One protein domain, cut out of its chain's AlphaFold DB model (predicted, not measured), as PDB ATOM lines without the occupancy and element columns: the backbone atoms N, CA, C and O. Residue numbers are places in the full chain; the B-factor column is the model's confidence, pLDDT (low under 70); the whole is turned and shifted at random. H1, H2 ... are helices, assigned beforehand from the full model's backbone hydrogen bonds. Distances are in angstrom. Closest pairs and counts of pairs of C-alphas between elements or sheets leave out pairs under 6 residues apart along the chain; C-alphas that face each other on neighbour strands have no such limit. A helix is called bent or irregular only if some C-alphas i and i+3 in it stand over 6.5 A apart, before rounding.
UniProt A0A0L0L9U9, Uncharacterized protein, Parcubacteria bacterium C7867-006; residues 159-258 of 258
ATOM      1  N   GLN A 159     195.906 131.562 196.601       94.31
ATOM      2  CA  GLN A 159     194.593 131.147 197.099       94.31
ATOM      3  C   GLN A 159     194.600 129.702 197.608       94.31
ATOM      4  O   GLN A 159     195.356 128.870 197.131       94.31
ATOM      5  N   SER A 160     193.674 129.362 198.511       91.69
ATOM      6  CA  SER A 160     193.614 128.039 199.171       91.69
ATOM      7  C   SER A 160     193.636 126.817 198.237       91.69
ATOM      8  O   SER A 160     194.108 125.755 198.640       91.69
ATOM      9  N   ILE A 161     193.172 126.961 196.990       91.75
ATOM     10  CA  ILE A 161     193.213 125.899 195.974       91.75
ATOM     11  C   ILE A 161     194.645 125.528 195.553       91.75
ATOM     12  O   ILE A 161     194.850 124.447 194.999       91.75
ATOM     13  N   ILE A 162     195.643 126.369 195.853       91.88
ATOM     14  CA  ILE A 162     197.052 126.108 195.547       91.88
ATOM     15  C   ILE A 162     197.534 124.784 196.131       91.88
ATOM     16  O   ILE A 162     198.293 124.088 195.478       91.88
ATOM     17  N   LEU A 163     197.028 124.361 197.292       90.12
ATOM     18  CA  LEU A 163     197.410 123.079 197.892       90.12
ATOM     19  C   LEU A 163     197.097 121.886 196.970       90.12
ATOM     20  O   LEU A 163     197.819 120.894 196.964       90.12
ATOM     21  N   ILE A 164     196.026 121.990 196.179       90.88
ATOM     22  CA  ILE A 164     195.635 120.979 195.191       90.88
ATOM     23  C   ILE A 164     196.404 121.201 193.883       90.88
ATOM     24  O   ILE A 164     196.954 120.251 193.326       90.88
ATOM     25  N   ARG A 165     196.467 122.451 193.401       90.12
ATOM     26  CA  ARG A 165     197.120 122.792 192.125       90.12
ATOM     27  C   ARG A 165     198.625 122.526 192.151       90.12
ATOM     28  O   ARG A 165     199.133 121.993 191.175       90.12
ATOM     29  N   ALA A 166     199.311 122.783 193.263       90.50
ATOM     30  CA  ALA A 166     200.729 122.478 193.439       90.50
ATOM     31  C   ALA A 166     200.999 120.974 193.262       90.50
ATOM     32  O   ALA A 166     201.917 120.589 192.543       90.50
ATOM     33  N   GLY A 167     200.155 120.101 193.824       89.44
ATOM     34  CA  GLY A 167     200.272 118.650 193.631       89.44
ATOM     35  C   GLY A 167     199.987 118.196 192.192       89.44
ATOM     36  O   GLY A 167     200.609 117.255 191.705       89.44
ATOM     37  N   GLN A 168     199.080 118.877 191.481       87.75
ATOM     38  CA  GLN A 168     198.848 118.639 190.050       87.75
ATOM     39  C   GLN A 168     200.015 119.133 189.187       87.75
ATOM     40  O   GLN A 168     200.361 118.477 188.206       87.75
ATOM     41  N   PHE A 169     200.612 120.270 189.554       85.50
ATOM     42  CA  PHE A 169     201.747 120.867 188.855       85.50
ATOM     43  C   PHE A 169     203.019 120.038 189.025       85.50
ATOM     44  O   PHE A 169     203.789 119.842 188.088       85.50
ATOM     45  N   THR A 170     203.190 119.475 190.217       87.00
ATOM     46  CA  THR A 170     204.390 118.755 190.646       87.00
ATOM     47  C   THR A 170     204.103 117.261 190.812       87.00
ATOM     48  O   THR A 170     204.589 116.603 191.725       87.00
ATOM     49  N   SER A 171     203.311 116.674 189.911       87.88
ATOM     50  CA  SER A 171     202.780 115.310 190.082       87.88
ATOM     51  C   SER A 171     203.834 114.192 190.108       87.88
ATOM     52  O   SER A 171     203.499 113.035 190.357       87.88
ATOM     53  N   THR A 172     205.088 114.501 189.779       91.00
ATOM     54  CA  THR A 172     206.212 113.556 189.723       91.00
ATOM     55  C   THR A 172     207.152 113.642 190.924       91.00
ATOM     56  O   THR A 172     208.052 112.809 191.032       91.00
ATOM     57  N   VAL A 173     206.967 114.616 191.819       93.19
ATOM     58  CA  VAL A 173     207.805 114.806 193.013       93.19
ATOM     59  C   VAL A 173     207.028 114.387 194.269       93.19
ATOM     60  O   VAL A 173     205.795 114.339 194.242       93.19
ATOM     61  N   PRO A 174     207.698 114.036 195.380       94.12
ATOM     62  CA  PRO A 174     207.007 113.715 196.625       94.12
ATOM     63  C   PRO A 174     206.222 114.912 197.180       94.12
ATOM     64  O   PRO A 174     206.599 116.069 197.005       94.12
ATOM     65  N   ALA A 175     205.160 114.636 197.941       92.81
ATOM     66  CA  ALA A 175     204.400 115.686 198.622       92.81
ATOM     67  C   ALA A 175     205.274 116.481 199.611       92.81
ATOM     68  O   ALA A 175     205.164 117.700 199.705       92.81
ATOM     69  N   VAL A 176     206.154 115.780 200.332       91.81
ATOM     70  CA  VAL A 176     207.053 116.323 201.356       91.81
ATOM     71  C   VAL A 176     208.369 115.547 201.316       91.81
ATOM     72  O   VAL A 176     208.355 114.322 201.187       91.81
ATOM     73  N   GLU A 177     209.495 116.238 201.489       91.56
ATOM     74  CA  GLU A 177     210.782 115.619 201.822       91.56
ATOM     75  C   GLU A 177     211.095 115.850 203.298       91.56
ATOM     76  O   GLU A 177     211.405 116.963 203.708       91.56
ATOM     77  N   LEU A 178     211.003 114.798 204.113       88.00
ATOM     78  CA  LEU A 178     211.032 114.943 205.574       88.00
ATOM     79  C   LEU A 178     212.362 115.491 206.111       88.00
ATOM     80  O   LEU A 178     212.354 116.221 207.096       88.00
ATOM     81  N   GLY A 179     213.481 115.243 205.421       86.88
ATOM     82  CA  GLY A 179     214.779 115.851 205.746       86.88
ATOM     83  C   GLY A 179     214.842 117.377 205.561       86.88
ATOM     84  O   GLY A 179     215.793 118.001 206.021       86.88
ATOM     85  N   HIS A 180     213.840 117.973 204.905       87.56
ATOM     86  CA  HIS A 180     213.733 119.401 204.591       87.56
ATOM     87  C   HIS A 180     212.346 119.959 204.964       87.56
ATOM     88  O   HIS A 180     211.782 120.806 204.274       87.56
ATOM     89  N   LEU A 181     211.762 119.455 206.055       87.69
ATOM     90  CA  LEU A 181     210.463 119.903 206.550       87.69
ATOM     91  C   LEU A 181     210.535 121.304 207.195       87.69
ATOM     92  O   LEU A 181     211.550 121.692 207.772       87.69
ATOM     93  N   GLY A 182     209.434 122.064 207.133       84.56
ATOM     94  CA  GLY A 182     209.316 123.393 207.743       84.56
ATOM     95  C   GLY A 182     209.472 124.538 206.739       84.56
ATOM     96  O   GLY A 182     208.967 124.471 205.629       84.56
ATOM     97  N   PHE A 183     210.135 125.630 207.122       83.25
ATOM     98  CA  PHE A 183     210.306 126.805 206.243       83.25
ATOM     99  C   PHE A 183     211.640 126.814 205.483       83.25
ATOM    100  O   PHE A 183     211.883 127.698 204.663       83.25
ATOM    101  N   ALA A 184     212.518 125.844 205.749       81.69
ATOM    102  CA  ALA A 184     213.782 125.702 205.044       81.69
ATOM    103  C   ALA A 184     213.565 124.881 203.769       81.69
ATOM    104  O   ALA A 184     213.535 123.655 203.814       81.69
ATOM    105  N   ARG A 185     213.428 125.570 202.632       81.81
ATOM    106  CA  ARG A 185     213.354 124.935 201.310       81.81
ATOM    107  C   ARG A 185     214.585 124.051 201.067       81.81
ATOM    108  O   ARG A 185     215.691 124.417 201.477       81.81
ATOM    109  N   HIS A 186     214.426 122.927 200.363       89.88
ATOM    110  CA  HIS A 186     215.576 122.119 199.949       89.88
ATOM    111  C   HIS A 186     216.583 122.982 199.146       89.88
ATOM    112  O   HIS A 186     216.159 123.710 198.247       89.88
ATOM    113  N   PRO A 187     217.908 122.912 199.398       88.94
ATOM    114  CA  PRO A 187     218.895 123.779 198.732       88.94
ATOM    115  C   PRO A 187     218.932 123.656 197.202       88.94
ATOM    116  O   PRO A 187     219.291 124.599 196.504       88.94
ATOM    117  N   GLU A 188     218.580 122.481 196.682       90.75
ATOM    118  CA  GLU A 188     218.481 122.214 195.238       90.75
ATOM    119  C   GLU A 188     217.113 122.570 194.630       90.75
ATOM    120  O   GLU A 188     216.949 122.494 193.411       90.75
ATOM    121  N   SER A 189     216.127 122.943 195.453       90.06
ATOM    122  CA  SER A 189     214.817 123.366 194.963       90.06
ATOM    123  C   SER A 189     214.881 124.770 194.374       90.06
ATOM    124  O   SER A 189     215.471 125.695 194.927       90.06
ATOM    125  N   SER A 190     214.194 124.949 193.255       84.12
ATOM    126  CA  SER A 190     213.955 126.240 192.614       84.12
ATOM    127  C   SER A 190     212.511 126.310 192.131       84.12
ATOM    128  O   SER A 190     211.832 125.289 192.056       84.12
ATOM    129  N   TYR A 191     212.046 127.499 191.742       76.88
ATOM    130  CA  TYR A 191     210.707 127.670 191.164       76.88
ATOM    131  C   TYR A 191     210.417 126.703 190.001       76.88
ATOM    132  O   TYR A 191     209.328 126.159 189.900       76.88
ATOM    133  N   ARG A 192     211.403 126.441 189.130       80.75
ATOM    134  CA  ARG A 192     211.231 125.545 187.969       80.75
ATOM    135  C   ARG A 192     211.518 124.076 188.263       80.75
ATOM    136  O   ARG A 192     211.178 123.223 187.453       80.75
ATOM    137  N   ASN A 193     212.211 123.795 189.357       87.06
ATOM    138  CA  ASN A 193     212.649 122.457 189.716       87.06
ATOM    139  C   ASN A 193     212.503 122.304 191.224       87.06
ATOM    140  O   ASN A 193     213.462 122.514 191.965       87.06
ATOM    141  N   THR A 194     211.280 122.039 191.668       92.19
ATOM    142  CA  THR A 194     211.006 121.780 193.077       92.19
ATOM    143  C   THR A 194     211.289 120.318 193.405       92.19
ATOM    144  O   THR A 194     211.041 119.429 192.592       92.19
ATOM    145  N   ARG A 195     211.804 120.062 194.604       94.38
ATOM    146  CA  ARG A 195     212.040 118.717 195.140       94.38
ATOM    147  C   ARG A 195     210.789 118.102 195.757       94.38
ATOM    148  O   ARG A 195     210.653 116.885 195.784       94.38
ATOM    149  N   SER A 196     209.861 118.933 196.227       94.38
ATOM    150  CA  SER A 196     208.587 118.483 196.783       94.38
ATOM    151  C   SER A 196     207.459 119.476 196.521       94.38
ATOM    152  O   SER A 196     207.697 120.657 196.258       94.38
ATOM    153  N   THR A 197     206.211 119.023 196.634       93.62
ATOM    154  CA  THR A 197     205.047 119.926 196.624       93.62
ATOM    155  C   THR A 197     205.100 120.911 197.799       93.62
ATOM    156  O   THR A 197     204.728 122.071 197.660       93.62
ATOM    157  N   HIS A 198     205.608 120.487 198.956       93.69
ATOM    158  CA  HIS A 198     205.848 121.364 200.102       93.69
ATOM    159  C   HIS A 198     206.821 122.513 199.775       93.69
ATOM    160  O   HIS A 198     206.532 123.665 200.090       93.69
ATOM    161  N   ASP A 199     207.921 122.230 199.073       92.94
ATOM    162  CA  ASP A 199     208.875 123.254 198.627       92.94
ATOM    163  C   ASP A 199     208.289 124.224 197.593       92.94
ATOM    164  O   ASP A 199     208.709 125.383 197.529       92.94
ATOM    165  N   ASP A 200     207.333 123.766 196.785       92.88
ATOM    166  CA  ASP A 200     206.591 124.616 195.848       92.88
ATOM    167  C   ASP A 200     205.762 125.663 196.608       92.88
ATOM    168  O   ASP A 200     205.820 126.857 196.316       92.88
ATOM    169  N   LEU A 201     205.084 125.233 197.678       93.94
ATOM    170  CA  LEU A 201     204.295 126.110 198.546       93.94
ATOM    171  C   LEU A 201     205.152 127.119 199.319       93.94
ATOM    172  O   LEU A 201     204.703 128.243 199.542       93.94
ATOM    173  N   ILE A 202     206.386 126.764 199.694       92.75
ATOM    174  CA  ILE A 202     207.349 127.740 200.233       92.75
ATOM    175  C   ILE A 202     207.692 128.782 199.163       92.75
ATOM    176  O   ILE A 202     207.716 129.972 199.464       92.75
ATOM    177  N   GLY A 203     207.892 128.359 197.910       91.88
ATOM    178  CA  GLY A 203     208.147 129.266 196.787       91.88
ATOM    179  C   GLY A 203     207.041 130.308 196.582       91.88
ATOM    180  O   GLY A 203     207.331 131.455 196.263       91.88
ATOM    181  N   VAL A 204     205.780 129.954 196.843       93.88
ATOM    182  CA  VAL A 204     204.650 130.902 196.810       93.88
ATOM    183  C   VAL A 204     204.782 131.993 197.882       93.88
ATOM    184  O   VAL A 204     204.397 133.139 197.645       93.88
ATOM    185  N   LEU A 205     205.344 131.677 199.057       94.31
ATOM    186  CA  LEU A 205     205.561 132.660 200.127       94.31
ATOM    187  C   LEU A 205     206.612 133.713 199.761       94.31
ATOM    188  O   LEU A 205     206.575 134.808 200.321       94.31
ATOM    189  N   GLU A 206     207.491 133.432 198.792       92.38
ATOM    190  CA  GLU A 206     208.463 134.404 198.278       92.38
ATOM    191  C   GLU A 206     207.785 135.632 197.644       92.38
ATOM    192  O   GLU A 206     208.408 136.687 197.509       92.38
ATOM    193  N   TRP A 207     206.501 135.524 197.280       95.56
ATOM    194  CA  TRP A 207     205.727 136.622 196.704       95.56
ATOM    195  C   TRP A 207     205.108 137.561 197.743       95.56
ATOM    196  O   TRP A 207     204.595 138.616 197.363       95.56
ATOM    197  N   ASP A 208     205.132 137.205 199.030       96.25
ATOM    198  CA  ASP A 208     204.626 138.049 200.113       96.25
ATOM    199  C   ASP A 208     205.670 139.118 200.483       96.25
ATOM    200  O   ASP A 208     206.665 138.787 201.131       96.25
ATOM    201  N   PRO A 209     205.473 140.407 200.138       94.81
ATOM    202  CA  PRO A 209     206.452 141.448 200.455       94.81
ATOM    203  C   PRO A 209     206.581 141.730 201.957       94.81
ATOM    204  O   PRO A 209     207.541 142.378 202.369       94.81
ATOM    205  N   GLU A 210     205.618 141.293 202.770       93.62
ATOM    206  CA  GLU A 210     205.617 141.481 204.225       93.62
ATOM    207  C   GLU A 210     206.147 140.237 204.963       93.62
ATOM    208  O   GLU A 210     206.262 140.232 206.191       93.62
ATOM    209  N   GLY A 211     206.467 139.180 204.212       91.25
ATOM    210  CA  GLY A 211     206.936 137.902 204.716       91.25
ATOM    211  C   GLY A 211     208.438 137.850 204.992       91.25
ATOM    212  O   GLY A 211     209.215 138.532 204.324       91.25
ATOM    213  N   PRO A 212     208.895 136.987 205.916       88.94
ATOM    214  CA  PRO A 212     210.321 136.695 206.056       88.94
ATOM    215  C   PRO A 212     210.908 135.973 204.831       88.94
ATOM    216  O   PRO A 212     212.123 135.973 204.659       88.94
ATOM    217  N   GLU A 213     210.068 135.377 203.980       89.06
ATOM    218  CA  GLU A 213     210.466 134.689 202.746       89.06
ATOM    219  C   GLU A 213     210.557 135.624 201.525       89.06
ATOM    220  O   GLU A 213     210.909 135.169 200.440       89.06
ATOM    221  N   ALA A 214     210.232 136.915 201.682       85.50
ATOM    222  CA  ALA A 214     210.076 137.867 200.585       85.50
ATOM    223  C   ALA A 214     211.267 137.879 199.608       85.50
ATOM    224  O   ALA A 214     212.416 138.121 199.990       85.50
ATOM    225  N   CYS A 215     210.973 137.727 198.317       83.19
ATOM    226  CA  CYS A 215     211.943 137.823 197.234       83.19
ATOM    227  C   CYS A 215     211.655 139.075 196.400       83.19
ATOM    228  O   CYS A 215     210.803 139.069 195.514       83.19
ATOM    229  N   ALA A 216     212.394 140.158 196.672       76.19
ATOM    230  CA  ALA A 216     212.171 141.493 196.102       76.19
ATOM    231  C   ALA A 216     211.860 141.554 194.583       76.19
ATOM    232  O   ALA A 216     210.996 142.353 194.211       76.19
ATOM    233  N   PRO A 217     212.476 140.751 193.686       88.19
ATOM    234  CA  PRO A 217     212.098 140.776 192.272       88.19
ATOM    235  C   PRO A 217     210.749 140.109 191.947       88.19
ATOM    236  O   PRO A 217     210.232 140.355 190.865       88.19
ATOM    237  N   PHE A 218     210.155 139.296 192.822       88.62
ATOM    238  CA  PHE A 218     208.925 138.534 192.544       88.62
ATOM    239  C   PHE A 218     207.762 138.832 193.506       88.62
ATOM    240  O   PHE A 218     206.702 138.224 193.375       88.62
ATOM    241  N   CYS A 219     207.919 139.770 194.441       94.06
ATOM    242  CA  CYS A 219     206.849 140.140 195.367       94.06
ATOM    243  C   CYS A 219     205.651 140.813 194.683       94.06
ATOM    244  O   CYS A 219     205.792 141.483 193.656       94.06
ATOM    245  N   LEU A 220     204.484 140.719 195.323       97.19
ATOM    246  CA  LEU A 220     203.368 141.625 195.045       97.19
ATOM    247  C   LEU A 220     203.809 143.082 195.242       97.19
ATOM    248  O   LEU A 220     204.539 143.392 196.187       97.19
ATOM    249  N   ARG A 221     203.349 143.985 194.373       95.94
ATOM    250  CA  ARG A 221     203.739 145.409 194.398       95.94
ATOM    251  C   ARG A 221     202.570 146.379 194.489       95.94
ATOM    252  O   ARG A 221     202.743 147.492 194.982       95.94
ATOM    253  N   LEU A 222     201.381 145.991 194.037       97.38
ATOM    254  CA  LEU A 222     200.199 146.838 194.108       97.38
ATOM    255  C   LEU A 222     199.637 146.832 195.538       97.38
ATOM    256  O   LEU A 222     199.369 145.756 196.075       97.38
ATOM    257  N   PRO A 223     199.360 147.997 196.158       97.50
ATOM    258  CA  PRO A 223     198.921 148.054 197.555       97.50
ATOM    259  C   PRO A 223     197.697 147.184 197.873       97.50
ATOM    260  O   PRO A 223     197.677 146.483 198.882       97.50
ATOM    261  N   LYS A 224     196.692 147.173 196.987       96.94
ATOM    262  CA  LYS A 224     195.506 146.319 197.157       96.94
ATOM    263  C   LYS A 224     195.806 144.840 196.923       96.94
ATOM    264  O   LYS A 224     195.145 144.010 197.532       96.94
ATOM    265  N   ALA A 225     196.773 144.497 196.068       97.81
ATOM    266  CA  ALA A 225     197.194 143.108 195.903       97.81
ATOM    267  C   ALA A 225     197.851 142.590 197.186       97.81
ATOM    268  O   ALA A 225     197.501 141.513 197.656       97.81
ATOM    269  N   ILE A 226     198.723 143.398 197.800       97.88
ATOM    270  CA  ILE A 226     199.350 143.096 199.094       97.88
ATOM    271  C   ILE A 226     198.273 142.893 200.165       97.88
ATOM    272  O   ILE A 226     198.247 141.862 200.832       97.88
ATOM    273  N   GLU A 227     197.328 143.832 200.284       96.81
ATOM    274  CA  GLU A 227     196.208 143.721 201.226       96.81
ATOM    275  C   GLU A 227     195.385 142.442 201.008       96.81
ATOM    276  O   GLU A 227     195.086 141.730 201.970       96.81
ATOM    277  N   PHE A 228     195.052 142.132 199.752       95.50
ATOM    278  CA  PHE A 228     194.277 140.949 199.377       95.50
ATOM    279  C   PHE A 228     195.040 139.640 199.642       95.50
ATOM    280  O   PHE A 228     194.438 138.643 200.035       95.50
ATOM    281  N   GLY A 229     196.363 139.643 199.461       97.00
ATOM    282  CA  GLY A 229     197.238 138.482 199.623       97.00
ATOM    283  C   GLY A 229     197.518 138.091 201.073       97.00
ATOM    284  O   GLY A 229     197.660 136.903 201.358       97.00
ATOM    285  N   ARG A 230     197.533 139.045 202.014       96.69
ATOM    286  CA  ARG A 230     197.809 138.791 203.447       96.69
ATOM    287  C   ARG A 230     197.111 137.550 204.031       96.69
ATOM    288  O   ARG A 230     197.808 136.691 204.574       96.69
ATOM    289  N   PRO A 231     195.769 137.403 203.954       96.88
ATOM    290  CA  PRO A 231     195.100 136.226 204.512       96.88
ATOM    291  C   PRO A 231     195.493 134.920 203.808       96.88
ATOM    292  O   PRO A 231     195.500 133.866 204.441       96.88
ATOM    293  N   HIS A 232     195.840 134.978 202.521       97.25
ATOM    294  CA  HIS A 232     196.252 133.822 201.730       97.25
ATOM    295  C   HIS A 232     197.647 133.327 202.128       97.25
ATOM    296  O   HIS A 232     197.805 132.156 202.474       97.25
ATOM    297  N   PHE A 233     198.636 134.220 202.207       97.31
ATOM    298  CA  PHE A 233     199.979 133.853 202.664       97.31
ATOM    299  C   PHE A 233     199.986 133.408 204.131       97.31
ATOM    300  O   PHE A 233     200.656 132.438 204.483       97.31
ATOM    301  N   ALA A 234     199.193 134.052 204.995       96.56
ATOM    302  CA  ALA A 234     199.028 133.614 206.380       96.56
ATOM    303  C   ALA A 234     198.481 132.178 206.473       96.56
ATOM    304  O   ALA A 234     198.974 131.391 207.284       96.56
ATOM    305  N   TYR A 235     197.510 131.828 205.625       96.81
ATOM    306  CA  TYR A 235     196.967 130.474 205.538       96.81
ATOM    307  C   TYR A 235     198.017 129.455 205.076       96.81
ATOM    308  O   TYR A 235     198.149 128.409 205.706       96.81
ATOM    309  N   ILE A 236     198.803 129.762 204.038       96.50
ATOM    310  CA  ILE A 236     199.872 128.868 203.559       96.50
ATOM    311  C   ILE A 236     200.906 128.622 204.667       96.50
ATOM    312  O   ILE A 236     201.255 127.474 204.936       96.50
ATOM    313  N   ARG A 237     201.332 129.671 205.386       96.25
ATOM    314  CA  ARG A 237     202.240 129.518 206.536       96.25
ATOM    315  C   ARG A 237     201.636 128.664 207.651       96.25
ATOM    316  O   ARG A 237     202.352 127.874 208.258       96.25
ATOM    317  N   ASP A 238     200.350 128.831 207.963       96.06
ATOM    318  CA  ASP A 238     199.665 127.989 208.959       96.06
ATOM    319  C   ASP A 238     199.615 126.525 208.511       96.06
ATOM    320  O   ASP A 238     199.903 125.630 209.302       96.06
ATOM    321  N   TRP A 239     199.324 126.276 207.235       95.19
ATOM    322  CA  TRP A 239     199.317 124.931 206.671       95.19
ATOM    323  C   TRP A 239     200.696 124.262 206.765       95.19
ATOM    324  O   TRP A 239     200.786 123.156 207.294       95.19
ATOM    325  N   ILE A 240     201.773 124.950 206.363       94.56
ATOM    326  CA  ILE A 240     203.157 124.445 206.477       94.56
ATOM    327  C   ILE A 240     203.488 124.096 207.935       94.56
ATOM    328  O   ILE A 240     203.983 123.005 208.218       94.56
ATOM    329  N   ARG A 241     203.141 124.975 208.889       95.44
ATOM    330  CA  ARG A 241     203.346 124.710 210.327       95.44
ATOM    331  C   ARG A 241     202.583 123.488 210.819       95.44
ATOM    332  O   ARG A 241     203.106 122.758 211.653       95.44
ATOM    333  N   ARG A 242     201.352 123.269 210.347       95.12
ATOM    334  CA  ARG A 242     200.553 122.094 210.730       95.12
ATOM    335  C   ARG A 242     201.165 120.811 210.203       95.12
ATOM    336  O   ARG A 242     201.318 119.882 210.983       95.12
ATOM    337  N   VAL A 243     201.580 120.793 208.936       93.44
ATOM    338  CA  VAL A 243     202.280 119.640 208.359       93.44
ATOM    339  C   VAL A 243     203.530 119.331 209.180       93.44
ATOM    340  O   VAL A 243     203.700 118.198 209.618       93.44
ATOM    341  N   GLN A 244     204.354 120.338 209.484       93.31
ATOM    342  CA  GLN A 244     205.521 120.159 210.350       93.31
ATOM    343  C   GLN A 244     205.147 119.609 211.738       93.31
ATOM    344  O   GLN A 244     205.742 118.643 212.212       93.31
ATOM    345  N   SER A 245     204.127 120.189 212.376       94.44
ATOM    346  CA  SER A 245     203.649 119.765 213.695       94.44
ATOM    347  C   SER A 245     203.148 118.320 213.711       94.44
ATOM    348  O   SER A 245     203.375 117.622 214.697       94.44
ATOM    349  N   ASP A 246     202.469 117.864 212.658       94.44
ATOM    350  CA  ASP A 246     201.965 116.493 212.569       94.44
ATOM    351  C   ASP A 246     203.127 115.487 212.573       94.44
ATOM    352  O   ASP A 246     203.087 114.499 213.306       94.44
ATOM    353  N   PHE A 247     204.210 115.767 211.840       93.06
ATOM    354  CA  PHE A 247     205.418 114.932 211.865       93.06
ATOM    355  C   PHE A 247     206.191 115.044 213.187       93.06
ATOM    356  O   PHE A 247     206.682 114.029 213.685       93.06
ATOM    357  N   ALA A 248     206.239 116.225 213.809       91.69
ATOM    358  CA  ALA A 248     206.865 116.408 215.119       91.69
ATOM    359  C   ALA A 248     206.176 115.576 216.215       91.69
ATOM    360  O   ALA A 248     206.845 114.929 217.020       91.69
ATOM    361  N   VAL A 249     204.838 115.521 216.218       94.31
ATOM    362  CA  VAL A 249     204.057 114.689 217.156       94.31
ATOM    363  C   VAL A 249     204.369 113.199 216.992       94.31
ATOM    364  O   VAL A 249     204.338 112.451 217.968       94.31
ATOM    365  N   LEU A 250     204.703 112.770 215.775       93.44
ATOM    366  CA  LEU A 250     205.110 111.398 215.474       93.44
ATOM    367  C   LEU A 250     206.588 111.113 215.798       93.44
ATOM    368  O   LEU A 250     207.025 109.975 215.639       93.44
ATOM    369  N   GLY A 251     207.359 112.114 216.241       91.19
ATOM    370  CA  GLY A 251     208.804 111.992 216.455       91.19
ATOM    371  C   GLY A 251     209.614 111.921 215.155       91.19
ATOM    372  O   GLY A 251     210.713 111.376 215.158       91.19
ATOM    373  N   LEU A 252     209.061 112.433 214.050       89.38
ATOM    374  CA  LEU A 252     209.675 112.447 212.716       89.38
ATOM    375  C   LEU A 252     210.207 113.837 212.310       89.38
ATOM    376  O   LEU A 252     210.694 113.981 211.193       89.38
ATOM    377  N   ASP A 253     210.105 114.844 213.187       87.81
ATOM    378  CA  ASP A 253     210.678 116.188 213.012       87.81
ATOM    379  C   ASP A 253     211.392 116.651 214.311       87.81
ATOM    380  O   ASP A 253     210.759 116.632 215.372       87.81
ATOM    381  N   PRO A 254     212.685 117.050 214.269       85.44
ATOM    382  CA  PRO A 254     213.555 116.983 213.094       85.44
ATOM    383  C   PRO A 254     213.715 115.535 212.621       85.44
ATOM    384  O   PRO A 254     213.717 114.608 213.434       85.44
ATOM    385  N   TRP A 255     213.817 115.350 211.304       79.75
ATOM    386  CA  TRP A 255     213.979 114.027 210.703       79.75
ATOM    387  C   TRP A 255     215.137 113.280 211.373       79.75
ATOM    388  O   TRP A 255     216.207 113.876 211.533       79.75
ATOM    389  N   PRO A 256     214.956 112.014 211.796       71.69
ATOM    390  CA  PRO A 256     216.014 111.270 212.461       71.69
ATOM    391  C   PRO A 256     217.192 111.087 211.501       71.69
ATOM    392  O   PRO A 256     217.133 110.314 210.545       71.69
ATOM    393  N   ILE A 257     218.259 111.839 211.759       62.59
ATOM    394  CA  ILE A 257     219.580 111.630 211.179       62.59
ATOM    395  C   ILE A 257     220.327 110.770 212.201       62.59
ATOM    396  O   ILE A 257     220.872 111.299 213.169       62.59
ATOM    397  N   GLU A 258     220.264 109.447 212.038       54.75
ATOM    398  CA  GLU A 258     221.273 108.546 212.620       54.75
ATOM    399  C   GLU A 258     222.540 108.555 211.759       54.75
ATOM    400  O   GLU A 258     222.413 108.501 210.512       54.75
TER     401      GLU A 258
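This is residues 159 to 258 of the 258 residues of an uncharacterized protein of Parcubacteria bacterium C7867-006 (UniProt A0A0L0L9U9). One long helix, H3, makes the longest axis, and the short helix H2 packs on residues 233 to 240 of it, with another short helix, H1, packed on H2. Long loops lead from H1 to H2 and from H2 to H3, and a tail without a named element follows H3. The printed part has 100 residues, with three named helices in the order H1, H2, H3 and no named strand; its class is all helix, though under half of the residues, 44, are in named elements. The whole is compact, with a radius of gyration of the C-alphas of 13.9 A, but elongated in outline, 47 by 26 by 23 A.

H1, residues 162 to 169, touches H2, residues 197 to 205, at a steep tilt of 56 degrees, opposite ways; their closest C-alphas, those of Gly 167 and Thr 197, are 5.8 A apart. H2 and H3, residues 223 to 249, form a helical hairpin. They touch, H3 with residues 233 to 240 alone, and their closest C-alphas, those of Leu 205 and Phe 233, are 6.2 A apart. They run opposite ways at a shallow tilt of 34 degrees, only just short of steep. H1 and H3 are only just apart, their closest C-alphas 8.5 A from each other. O i to N i+4 pairs are within hydrogen-bond range in 3 of 4 cases in H1, 4 of 5 in H2 and 21 of 23 in H3.

H1 begins at C-alpha 162, (197.052, 126.108, 195.547). H2 is 13.2 A long. H3 is 39.0 A long and ends at C-alpha 249, (204.057, 114.689, 217.156). It is irregular, with C-alphas 228 and 231 7.0 A apart, and has a kink of 35 degrees near residue 230.

The C-alphas farthest apart, those of Lys 224 and Glu 258, are 48.3 A apart. The printed part has no cut. Both links are long, 27 and 17 residues. Mean pLDDT of the printed part is 90.6; residues 257 to 258 are under 70.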